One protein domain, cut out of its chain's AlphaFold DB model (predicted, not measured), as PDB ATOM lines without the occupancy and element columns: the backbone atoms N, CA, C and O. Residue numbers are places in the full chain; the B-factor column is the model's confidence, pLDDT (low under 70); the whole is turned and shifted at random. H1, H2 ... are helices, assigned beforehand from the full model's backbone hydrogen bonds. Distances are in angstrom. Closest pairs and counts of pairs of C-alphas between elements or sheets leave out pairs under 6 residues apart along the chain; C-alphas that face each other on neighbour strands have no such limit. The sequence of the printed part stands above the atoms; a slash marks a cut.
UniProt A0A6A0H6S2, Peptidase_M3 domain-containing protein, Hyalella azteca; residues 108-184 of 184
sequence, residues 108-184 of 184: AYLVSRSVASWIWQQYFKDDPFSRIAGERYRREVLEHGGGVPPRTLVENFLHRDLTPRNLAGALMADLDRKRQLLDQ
ATOM      1  N   ALA A 108     150.513 146.607 157.712       97.44
ATOM      2  CA  ALA A 108     151.898 147.027 157.538       97.44
ATOM      3  C   ALA A 108     152.793 145.895 157.008       97.44
ATOM      4  O   ALA A 108     153.690 146.177 156.220       97.44
ATOM      5  N   TYR A 109     152.513 144.623 157.331       98.06
ATOM      6  CA  TYR A 109     153.247 143.486 156.759       98.06
ATOM      7  C   TYR A 109     153.129 143.429 155.230       98.06
ATOM      8  O   TYR A 109     154.125 143.203 154.539       98.06
ATOM      9  N   LEU A 110     151.935 143.690 154.685       98.31
ATOM     10  CA  LEU A 110     151.708 143.733 153.237       98.31
ATOM     11  C   LEU A 110     152.458 144.907 152.602       98.31
ATOM     12  O   LEU A 110     153.147 144.720 151.603       98.31
ATOM     13  N   VAL A 111     152.389 146.090 153.220       98.00
ATOM     14  CA  VAL A 111     153.107 147.291 152.756       98.00
ATOM     15  C   VAL A 111     154.619 147.055 152.743       98.00
ATOM     16  O   VAL A 111     155.279 147.295 151.731       98.00
ATOM     17  N   SER A 112     155.176 146.542 153.840       97.44
ATOM     18  CA  SER A 112     156.602 146.235 153.948       97.44
ATOM     19  C   SER A 112     157.033 145.172 152.940       97.44
ATOM     20  O   SER A 112     158.104 145.308 152.346       97.44
ATOM     21  N   ARG A 113     156.199 144.157 152.676       98.06
ATOM     22  CA  ARG A 113     156.471 143.141 151.649       98.06
ATOM     23  C   ARG A 113     156.493 143.737 150.238       98.06
ATOM     24  O   ARG A 113     157.396 143.406 149.470       98.06
ATOM     25  N   SER A 114     155.572 144.647 149.904       98.25
ATOM     26  CA  SER A 114     155.582 145.378 148.626       98.25
ATOM     27  C   SER A 114     156.885 146.149 148.428       98.25
ATOM     28  O   SER A 114     157.540 146.017 147.391       98.25
ATOM     29  N   VAL A 115     157.286 146.920 149.444       98.19
ATOM     30  CA  VAL A 115     158.518 147.719 149.417       98.19
ATOM     31  C   VAL A 115     159.743 146.816 149.294       98.19
ATOM     32  O   VAL A 115     160.579 147.043 148.424       98.19
ATOM     33  N   ALA A 116     159.828 145.750 150.093       98.00
ATOM     34  CA  ALA A 116     160.929 144.792 150.024       98.00
ATOM     35  C   ALA A 116     161.044 144.140 148.639       98.00
ATOM     36  O   ALA A 116     162.153 144.004 148.121       98.00
ATOM     37  N   SER A 117     159.909 143.785 148.023       97.88
ATOM     38  CA  SER A 117     159.878 143.262 146.657       97.88
ATOM     39  C   SER A 117     160.438 144.278 145.665       97.88
ATOM     40  O   SER A 117     161.291 143.922 144.860       97.88
ATOM     41  N   TRP A 118     160.018 145.544 145.704       98.31
ATOM     42  CA  TRP A 118     160.570 146.551 144.791       98.31
ATOM     43  C   TRP A 118     162.062 146.786 144.982       98.31
ATOM     44  O   TRP A 118     162.786 146.789 143.992       98.31
ATOM     45  N   ILE A 119     162.526 146.911 146.228       98.19
ATOM     46  CA  ILE A 119     163.954 147.074 146.526       98.19
ATOM     47  C   ILE A 119     164.751 145.912 145.928       98.19
ATOM     48  O   ILE A 119     165.744 146.135 145.240       98.19
ATOM     49  N   TRP A 120     164.297 144.674 146.146       98.19
ATOM     50  CA  TRP A 120     164.954 143.498 145.589       98.19
ATOM     51  C   TRP A 120     164.983 143.526 144.060       98.19
ATOM     52  O   TRP A 120     166.050 143.412 143.462       98.19
ATOM     53  N   GLN A 121     163.824 143.719 143.426       97.44
ATOM     54  CA  GLN A 121     163.706 143.681 141.968       97.44
ATOM     55  C   GLN A 121     164.513 144.788 141.283       97.44
ATOM     56  O   GLN A 121     165.040 144.558 140.203       97.44
ATOM     57  N   GLN A 122     164.606 145.969 141.895       97.69
ATOM     58  CA  GLN A 122     165.279 147.125 141.306       97.69
ATOM     59  C   GLN A 122     166.794 147.116 141.521       97.69
ATOM     60  O   GLN A 122     167.520 147.604 140.662       97.69
ATOM     61  N   TYR A 123     167.272 146.598 142.655       98.25
ATOM     62  CA  TYR A 123     168.665 146.799 143.063       98.25
ATOM     63  C   TYR A 123     169.487 145.523 143.241       98.25
ATOM     64  O   TYR A 123     170.710 145.603 143.173       98.25
ATOM     65  N   PHE A 124     168.856 144.369 143.474       98.50
ATOM     66  CA  PHE A 124     169.570 143.161 143.916       98.50
ATOM     67  C   PHE A 124     169.249 141.897 143.113       98.50
ATOM     68  O   PHE A 124     169.973 140.912 143.220       98.50
ATOM     69  N   LYS A 125     168.190 141.898 142.297       97.00
ATOM     70  CA  LYS A 125     167.803 140.731 141.496       97.00
ATOM     71  C   LYS A 125     168.928 140.273 140.565       97.00
ATOM     72  O   LYS A 125     169.203 139.079 140.507       97.00
ATOM     73  N   ASP A 126     169.567 141.194 139.852       97.50
ATOM     74  CA  ASP A 126     170.592 140.831 138.867       97.50
ATOM     75  C   ASP A 126     171.926 140.501 139.542       97.50
ATOM     76  O   ASP A 126     172.568 139.518 139.177       97.50
ATOM     77  N   ASP A 127     172.282 141.233 140.600       98.12
ATOM     78  CA  ASP A 127     173.446 140.957 141.442       98.12
ATOM     79  C   ASP A 127     173.118 141.171 142.935       98.12
ATOM     80  O   ASP A 127     173.090 142.314 143.411       98.12
ATOM     81  N   PRO A 128     172.906 140.090 143.710       98.00
ATOM     82  CA  PRO A 128     172.592 140.186 145.129       98.00
ATOM     83  C   PRO A 128     173.815 140.567 145.972       98.00
ATOM     84  O   PRO A 128     173.669 140.852 147.155       98.00
ATOM     85  N   PHE A 129     175.020 140.597 145.399       98.19
ATOM     86  CA  PHE A 129     176.244 140.997 146.091       98.19
ATOM     87  C   PHE A 129     176.709 142.408 145.705       98.19
ATOM     88  O   PHE A 129     177.787 142.835 146.125       98.19
ATOM     89  N   SER A 130     175.894 143.156 144.952       98.50
ATOM     90  CA  SER A 130     176.237 144.496 144.481       98.50
ATOM     91  C   SER A 130     176.556 145.438 145.643       98.50
ATOM     92  O   SER A 130     175.677 145.924 146.365       98.50
ATOM     93  N   ARG A 131     177.849 145.753 145.800       98.19
ATOM     94  CA  ARG A 131     178.331 146.694 146.822       98.19
ATOM     95  C   ARG A 131     177.755 148.094 146.619       98.19
ATOM     96  O   ARG A 131     177.455 148.772 147.596       98.19
ATOM     97  N   ILE A 132     177.592 148.516 145.364       98.50
ATOM     98  CA  ILE A 132     177.031 149.829 145.020       98.50
ATOM     99  C   ILE A 132     175.578 149.913 145.498       98.50
ATOM    100  O   ILE A 132     175.221 150.862 146.195       98.50
ATOM    101  N   ALA A 133     174.760 148.900 145.193       98.31
ATOM    102  CA  ALA A 133     173.376 148.833 145.657       98.31
ATOM    103  C   ALA A 133     173.285 148.757 147.191       98.31
ATOM    104  O   ALA A 133     172.467 149.450 147.798       98.31
ATOM    105  N   GLY A 134     174.154 147.963 147.824       98.44
ATOM    106  CA  GLY A 134     174.224 147.828 149.279       98.44
ATOM    107  C   GLY A 134     174.568 149.137 149.996       98.44
ATOM    108  O   GLY A 134     173.861 149.525 150.925       98.44
ATOM    109  N   GLU A 135     175.603 149.858 149.550       98.56
ATOM    110  CA  GLU A 135     175.961 151.169 150.118       98.56
ATOM    111  C   GLU A 135     174.847 152.193 149.930       98.56
ATOM    112  O   GLU A 135     174.573 152.981 150.836       98.56
ATOM    113  N   ARG A 136     174.172 152.157 148.778       98.00
ATOM    114  CA  ARG A 136     173.028 153.025 148.519       98.00
ATOM    115  C   ARG A 136     171.889 152.748 149.498       98.00
ATOM    116  O   ARG A 136     171.423 153.668 150.161       98.00
ATOM    117  N   TYR A 137     171.493 151.483 149.649       98.19
ATOM    118  CA  TYR A 137     170.455 151.077 150.599       98.19
ATOM    119  C   TYR A 137     170.823 151.440 152.047       98.19
ATOM    120  O   TYR A 137     169.982 151.933 152.802       98.19
ATOM    121  N   ARG A 138     172.096 151.268 152.427       98.25
ATOM    122  CA  ARG A 138     172.600 151.657 153.749       98.25
ATOM    123  C   ARG A 138     172.427 153.156 153.998       98.25
ATOM    124  O   ARG A 138     171.843 153.515 155.014       98.25
ATOM    125  N   ARG A 139     172.921 154.002 153.089       97.94
ATOM    126  CA  ARG A 139     172.944 155.465 153.256       97.94
ATOM    127  C   ARG A 139     171.569 156.104 153.129       97.94
ATOM    128  O   ARG A 139     171.260 156.990 153.904       97.94
ATOM    129  N   GLU A 140     170.770 155.673 152.155       97.00
ATOM    130  CA  GLU A 140     169.493 156.325 151.825       97.00
ATOM    131  C   GLU A 140     168.306 155.775 152.626       97.00
ATOM    132  O   GLU A 140     167.269 156.427 152.680       97.00
ATOM    133  N   VAL A 141     168.418 154.584 153.231       96.62
ATOM    134  CA  VAL A 141     167.300 153.960 153.963       96.62
ATOM    135  C   VAL A 141     167.673 153.605 155.399       96.62
ATOM    136  O   VAL A 141     166.978 154.015 156.324       96.62
ATOM    137  N   LEU A 142     168.744 152.835 155.614       97.25
ATOM    138  CA  LEU A 142     169.018 152.236 156.929       97.25
ATOM    139  C   LEU A 142     169.632 153.211 157.945       97.25
ATOM    140  O   LEU A 142     169.283 153.166 159.122       97.25
ATOM    141  N   GLU A 143     170.548 154.074 157.505       97.56
ATOM    142  CA  GLU A 143     171.348 154.955 158.370       97.56
ATOM    143  C   GLU A 143     170.499 155.969 159.154       97.56
ATOM    144  O   GLU A 143     170.891 156.413 160.231       97.56
ATOM    145  N   HIS A 144     169.304 156.292 158.657       96.56
ATOM    146  CA  HIS A 144     168.434 157.311 159.240       96.56
ATOM    147  C   HIS A 144     167.623 156.840 160.456       96.56
ATOM    148  O   HIS A 144     167.126 157.678 161.214       96.56
ATOM    149  N   GLY A 145     167.449 155.528 160.651       95.25
ATOM    150  CA  GLY A 145     166.573 154.989 161.696       95.25
ATOM    151  C   GLY A 145     165.171 155.617 161.658       95.25
ATOM    152  O   GLY A 145     164.511 155.624 160.623       95.25
ATOM    153  N   GLY A 146     164.721 156.168 162.790       96.12
ATOM    154  CA  GLY A 146     163.448 156.895 162.901       96.12
ATOM    155  C   GLY A 146     163.534 158.408 162.654       96.12
ATOM    156  O   GLY A 146     162.544 159.101 162.866       96.12
ATOM    157  N   GLY A 147     164.697 158.939 162.258       97.12
ATOM    158  CA  GLY A 147     164.930 160.384 162.124       97.12
ATOM    159  C   GLY A 147     164.329 161.027 160.869       97.12
ATOM    160  O   GLY A 147     164.261 162.250 160.785       97.12
ATOM    161  N   VAL A 148     163.883 160.223 159.899       96.69
ATOM    162  CA  VAL A 148     163.249 160.685 158.655       96.69
ATOM    163  C   VAL A 148     161.945 159.906 158.439       96.69
ATOM    164  O   VAL A 148     161.921 158.697 158.685       96.69
ATOM    165  N   PRO A 149     160.857 160.547 157.965       96.81
ATOM    166  CA  PRO A 149     159.606 159.852 157.685       96.81
ATOM    167  C   PRO A 149     159.795 158.655 156.729       96.81
ATOM    168  O   PRO A 149     160.336 158.832 155.634       96.81
ATOM    169  N   PRO A 150     159.295 157.449 157.076       94.88
ATOM    170  CA  PRO A 150     159.520 156.239 156.279       94.88
ATOM    171  C   PRO A 150     159.033 156.339 154.832       94.88
ATOM    172  O   PRO A 150     159.687 155.829 153.926       94.88
ATOM    173  N   ARG A 151     157.900 157.019 154.599       95.75
ATOM    174  CA  ARG A 151     157.380 157.256 153.247       95.75
ATOM    175  C   ARG A 151     158.401 158.018 152.402       95.75
ATOM    176  O   ARG A 151     158.746 157.548 151.329       95.75
ATOM    177  N   THR A 152     158.924 159.130 152.916       96.06
ATOM    178  CA  THR A 152     159.919 159.956 152.220       96.06
ATOM    179  C   THR A 152     161.187 159.167 151.905       96.06
ATOM    180  O   THR A 152     161.668 159.231 150.779       96.06
ATOM    181  N   LEU A 153     161.700 158.379 152.860       96.12
ATOM    182  CA  LEU A 153     162.873 157.524 152.630       96.12
ATOM    183  C   LEU A 153     162.645 156.555 151.467       96.12
ATOM    184  O   LEU A 153     163.459 156.463 150.551       96.12
ATOM    185  N   VAL A 154     161.522 155.840 151.496       96.75
ATOM    186  CA  VAL A 154     161.236 154.796 150.512       96.75
ATOM    187  C   VAL A 154     160.899 155.386 149.140       96.75
ATOM    188  O   VAL A 154     161.388 154.862 148.142       96.75
ATOM    189  N   GLU A 155     160.106 156.459 149.069       97.25
ATOM    190  CA  GLU A 155     159.743 157.112 147.801       97.25
ATOM    191  C   GLU A 155     160.979 157.702 147.112       97.25
ATOM    192  O   GLU A 155     161.161 157.479 145.917       97.25
ATOM    193  N   ASN A 156     161.877 158.348 147.864       96.38
ATOM    194  CA  ASN A 156     163.139 158.868 147.332       96.38
ATOM    195  C   ASN A 156     164.083 157.744 146.880       96.38
ATOM    196  O   ASN A 156     164.716 157.846 145.831       96.38
ATOM    197  N   PHE A 157     164.179 156.657 147.650       97.56
ATOM    198  CA  PHE A 157     165.055 155.538 147.306       97.56
ATOM    199  C   PHE A 157     164.567 154.779 146.061       97.56
ATOM    200  O   PHE A 157     165.364 154.436 145.183       97.56
ATOM    201  N   LEU A 158     163.262 154.505 145.973       97.06
ATOM    202  CA  LEU A 158     162.649 153.748 144.875       97.06
ATOM    203  C   LEU A 158     162.262 154.617 143.673       97.06
ATOM    204  O   LEU A 158     161.975 154.060 142.611       97.06
ATOM    205  N   HIS A 159     162.257 155.945 143.821       96.69
ATOM    206  CA  HIS A 159     161.733 156.900 142.836       96.69
ATOM    207  C   HIS A 159     160.289 156.567 142.434       96.69
ATOM    208  O   HIS A 159     159.956 156.460 141.252       96.69
ATOM    209  N   ARG A 160     159.440 156.294 143.435       95.44
ATOM    210  CA  ARG A 160     158.073 155.794 143.226       95.44
ATOM    211  C   ARG A 160     157.148 156.103 144.393       95.44
ATOM    212  O   ARG A 160     157.478 155.772 145.524       95.44
ATOM    213  N   ASP A 161     155.936 156.551 144.080       95.56
ATOM    214  CA  ASP A 161     154.896 156.840 145.072       95.56
ATOM    215  C   ASP A 161     154.317 155.583 145.739       95.56
ATOM    216  O   ASP A 161     153.907 154.618 145.070       95.56
ATOM    217  N   LEU A 162     154.162 155.633 147.066       95.88
ATOM    218  CA  LEU A 162     153.561 154.566 147.871       95.88
ATOM    219  C   LEU A 162     152.040 154.723 147.980       95.88
ATOM    220  O   LEU A 162     151.489 154.977 149.059       95.88
ATOM    221  N   THR A 163     151.344 154.593 146.852       97.00
ATOM    222  CA  THR A 163     149.874 154.523 146.827       97.00
ATOM    223  C   THR A 163     149.392 153.088 147.079       97.00
ATOM    224  O   THR A 163     150.101 152.140 146.722       97.00
ATOM    225  N   PRO A 164     148.178 152.877 147.629       96.56
ATOM    226  CA  PRO A 164     147.624 151.531 147.813       96.56
ATOM    227  C   PRO A 164     147.615 150.698 146.524       96.56
ATOM    228  O   PRO A 164     147.965 149.522 146.542       96.56
ATOM    229  N   ARG A 165     147.292 151.328 145.384       97.50
ATOM    230  CA  ARG A 165     147.302 150.681 144.064       97.50
ATOM    231  C   ARG A 165     148.697 150.194 143.680       97.50
ATOM    232  O   ARG A 165     148.840 149.051 143.257       97.50
ATOM    233  N   ASN A 166     149.718 151.036 143.843       97.62
ATOM    234  CA  ASN A 166     151.088 150.660 143.503       97.62
ATOM    235  C   ASN A 166     151.578 149.529 144.418       97.62
ATOM    236  O   ASN A 166     152.127 148.541 143.936       97.62
ATOM    237  N   LEU A 167     151.325 149.636 145.727       98.06
ATOM    238  CA  LEU A 167     151.699 148.615 146.709       98.06
ATOM    239  C   LEU A 167     151.042 147.259 146.408       98.06
ATOM    240  O   LEU A 167     151.731 146.238 146.430       98.06
ATOM    241  N   ALA A 168     149.750 147.244 146.069       97.56
ATOM    242  CA  ALA A 168     149.052 146.032 145.643       97.56
ATOM    243  C   ALA A 168     149.655 145.454 144.352       97.56
ATOM    244  O   ALA A 168     149.934 144.257 144.281       97.56
ATOM    245  N   GLY A 169     149.951 146.308 143.366       98.00
ATOM    246  CA  GLY A 169     150.625 145.900 142.129       98.00
ATOM    247  C   GLY A 169     151.998 145.261 142.370       98.00
ATOM    248  O   GLY A 169     152.366 144.313 141.679       98.00
ATOM    249  N   ALA A 170     152.740 145.712 143.387       97.75
ATOM    250  CA  ALA A 170     154.006 145.094 143.785       97.75
ATOM    251  C   ALA A 170     153.833 143.633 144.229       97.75
ATOM    252  O   ALA A 170     154.624 142.777 143.833       97.75
ATOM    253  N   LEU A 171     152.801 143.365 145.038       98.06
ATOM    254  CA  LEU A 171     152.488 142.032 145.556       98.06
ATOM    255  C   LEU A 171     152.009 141.111 144.435       98.06
ATOM    256  O   LEU A 171     152.453 139.970 144.360       98.06
ATOM    257  N   MET A 172     151.164 141.617 143.533       97.81
ATOM    258  CA  MET A 172     150.718 140.863 142.356       97.81
ATOM    259  C   MET A 172     151.902 140.477 141.466       97.81
ATOM    260  O   MET A 172     152.071 139.307 141.143       97.81
ATOM    261  N   ALA A 173     152.791 141.427 141.166       97.56
ATOM    262  CA  ALA A 173     153.981 141.144 140.372       97.56
ATOM    263  C   ALA A 173     154.933 140.143 141.061       97.56
ATOM    264  O   ALA A 173     155.640 139.402 140.380       97.56
ATOM    265  N   ASP A 174     154.995 140.125 142.400       96.38
ATOM    266  CA  ASP A 174     155.736 139.101 143.157       96.38
ATOM    267  C   ASP A 174     155.119 137.711 142.978       96.38
ATOM    268  O   ASP A 174     155.844 136.755 142.704       96.38
ATOM    269  N   LEU A 175     153.789 137.604 143.057       96.50
ATOM    270  CA  LEU A 175     153.081 136.350 142.802       96.50
ATOM    271  C   LEU A 175     153.276 135.851 141.369       96.50
ATOM    272  O   LEU A 175     153.562 134.670 141.187       96.50
ATOM    273  N   ASP A 176     153.189 136.729 140.370       96.69
ATOM    274  CA  ASP A 176     153.382 136.352 138.966       96.69
ATOM    275  C   ASP A 176     154.788 135.792 138.721       96.69
ATOM    276  O   ASP A 176     154.949 134.770 138.054       96.69
ATOM    277  N   ARG A 177     155.817 136.399 139.328       94.19
ATOM    278  CA  ARG A 177     157.191 135.871 139.273       94.19
ATOM    279  C   ARG A 177     157.310 134.511 139.951       94.19
ATOM    280  O   ARG A 177     157.940 133.611 139.405       94.19
ATOM    281  N   LYS A 178     156.708 134.346 141.132       94.75
ATOM    282  CA  LYS A 178     156.692 133.059 141.843       94.75
ATOM    283  C   LYS A 178     155.989 131.978 141.022       94.75
ATOM    284  O   LYS A 178     156.478 130.858 140.964       94.75
ATOM    285  N   ARG A 179     154.905 132.319 140.327       93.94
ATOM    286  CA  ARG A 179     154.225 131.413 139.399       93.94
ATOM    287  C   ARG A 179     155.127 131.009 138.232       93.94
ATOM    288  O   ARG A 179     155.274 129.822 137.988       93.94
ATOM    289  N   GLN A 180     155.797 131.963 137.586       92.25
ATOM    290  CA  GLN A 180     156.744 131.671 136.501       92.25
ATOM    291  C   GLN A 180     157.875 130.731 136.943       92.25
ATOM    292  O   GLN A 180     158.261 129.849 136.184       92.25
ATOM    293  N   LEU A 181     158.376 130.876 138.176       90.06
ATOM    294  CA  LEU A 181     159.370 129.958 138.751       90.06
ATOM    295  C   LEU A 181     158.835 128.532 138.940       90.06
ATOM    296  O   LEU A 181     159.617 127.588 138.934       90.06
ATOM    297  N   LEU A 182     157.526 128.359 139.146       89.81
ATOM    298  CA  LEU A 182     156.902 127.040 139.260       89.81
ATOM    299  C   LEU A 182     156.638 126.385 137.902       89.81
ATOM    300  O   LEU A 182     156.464 125.171 137.876       89.81
ATOM    301  N   ASP A 183     156.602 127.151 136.813       86.25
ATOM    302  CA  ASP A 183     156.331 126.647 135.461       86.25
ATOM    303  C   ASP A 183     157.615 126.204 134.717       86.25
ATOM    304  O   ASP A 183     157.524 125.546 133.681       86.25
ATOM    305  N   GLN A 184     158.797 126.545 135.249       73.62
ATOM    306  CA  GLN A 184     160.130 126.129 134.776       73.62
ATOM    307  C   GLN A 184     160.596 124.882 135.520       73.62
ATOM    308  O   GLN A 184     160.800 123.816 134.903       73.62
TER     309      GLN A 184
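AT A GLANCE: This is residues 108 to 184 of the 184 residues of the protein "Peptidase_M3 domain-containing protein" of Hyalella azteca (UniProt A0A6A0H6S2). Helix H1 stands in the middle of a small helical body, with the helical hairpin of H2 and H3 on one side and the first half of H4 crossing it steeply on the other. Residues 175 to 184, of which 175 to 183 belong to H4, stick out from this body as an arm. The printed part has 77 residues with four named helices, in the order H1, H2, H3, H4, and no named strand; its class is all helix. It is only just compact, close to loose, with a radius of gyration of the C-alphas of 13.4 A and spans of 43 by 30 by 19 A.

IN THESE COORDINATES: Find C-alpha 108 at (151.898, 147.027, 157.538); from there H1, residues 108 to 123, runs 22.2 A. Next come H2, residues 131 to 142, 14.8 A long, and H3, residues 150 to 158, 12.1 A long. H4, residues 164 to 183, runs 29.1 A from C-alpha 164 at (147.624, 151.531, 147.813) to C-alpha 183 at (156.331, 126.647, 135.461).

HOW THE PARTS SIT: Look at Ser 114 and Ala 170, the closest C-alphas of H1 and H4, 5.1 A apart: these helices touch at a steep tilt of 64 degrees, H4 with residues 167 to 174 alone. H1 touches H3 with residues 115 to 122 alone, at a shallow tilt of 24 degrees, the same way; their closest C-alphas are those of Ile 119 and Leu 158, 7.0 A apart. In the hairpin, H2 and H3 touch at a shallow tilt of 22 degrees, opposite ways, with the C-alphas of Val 141 and Leu 153 closest at 5.8 A; H2 takes part with residues 137 to 141 alone. H1 and H2 are close but not clearly touching, and H4 is apart from H2 and H3. In H1, H2, H3 and H4 every O i to N i+4 pair is within hydrogen-bond range.

THE WHOLE: The C-alphas of Gly 147 and Gln 184, the two farthest apart, are 44.1 A from each other. The printed part has no cut; the link from H3 to H4 is tight and the other two are short. The mean pLDDT of the printed part is 96.5, and no printed residue is under 70.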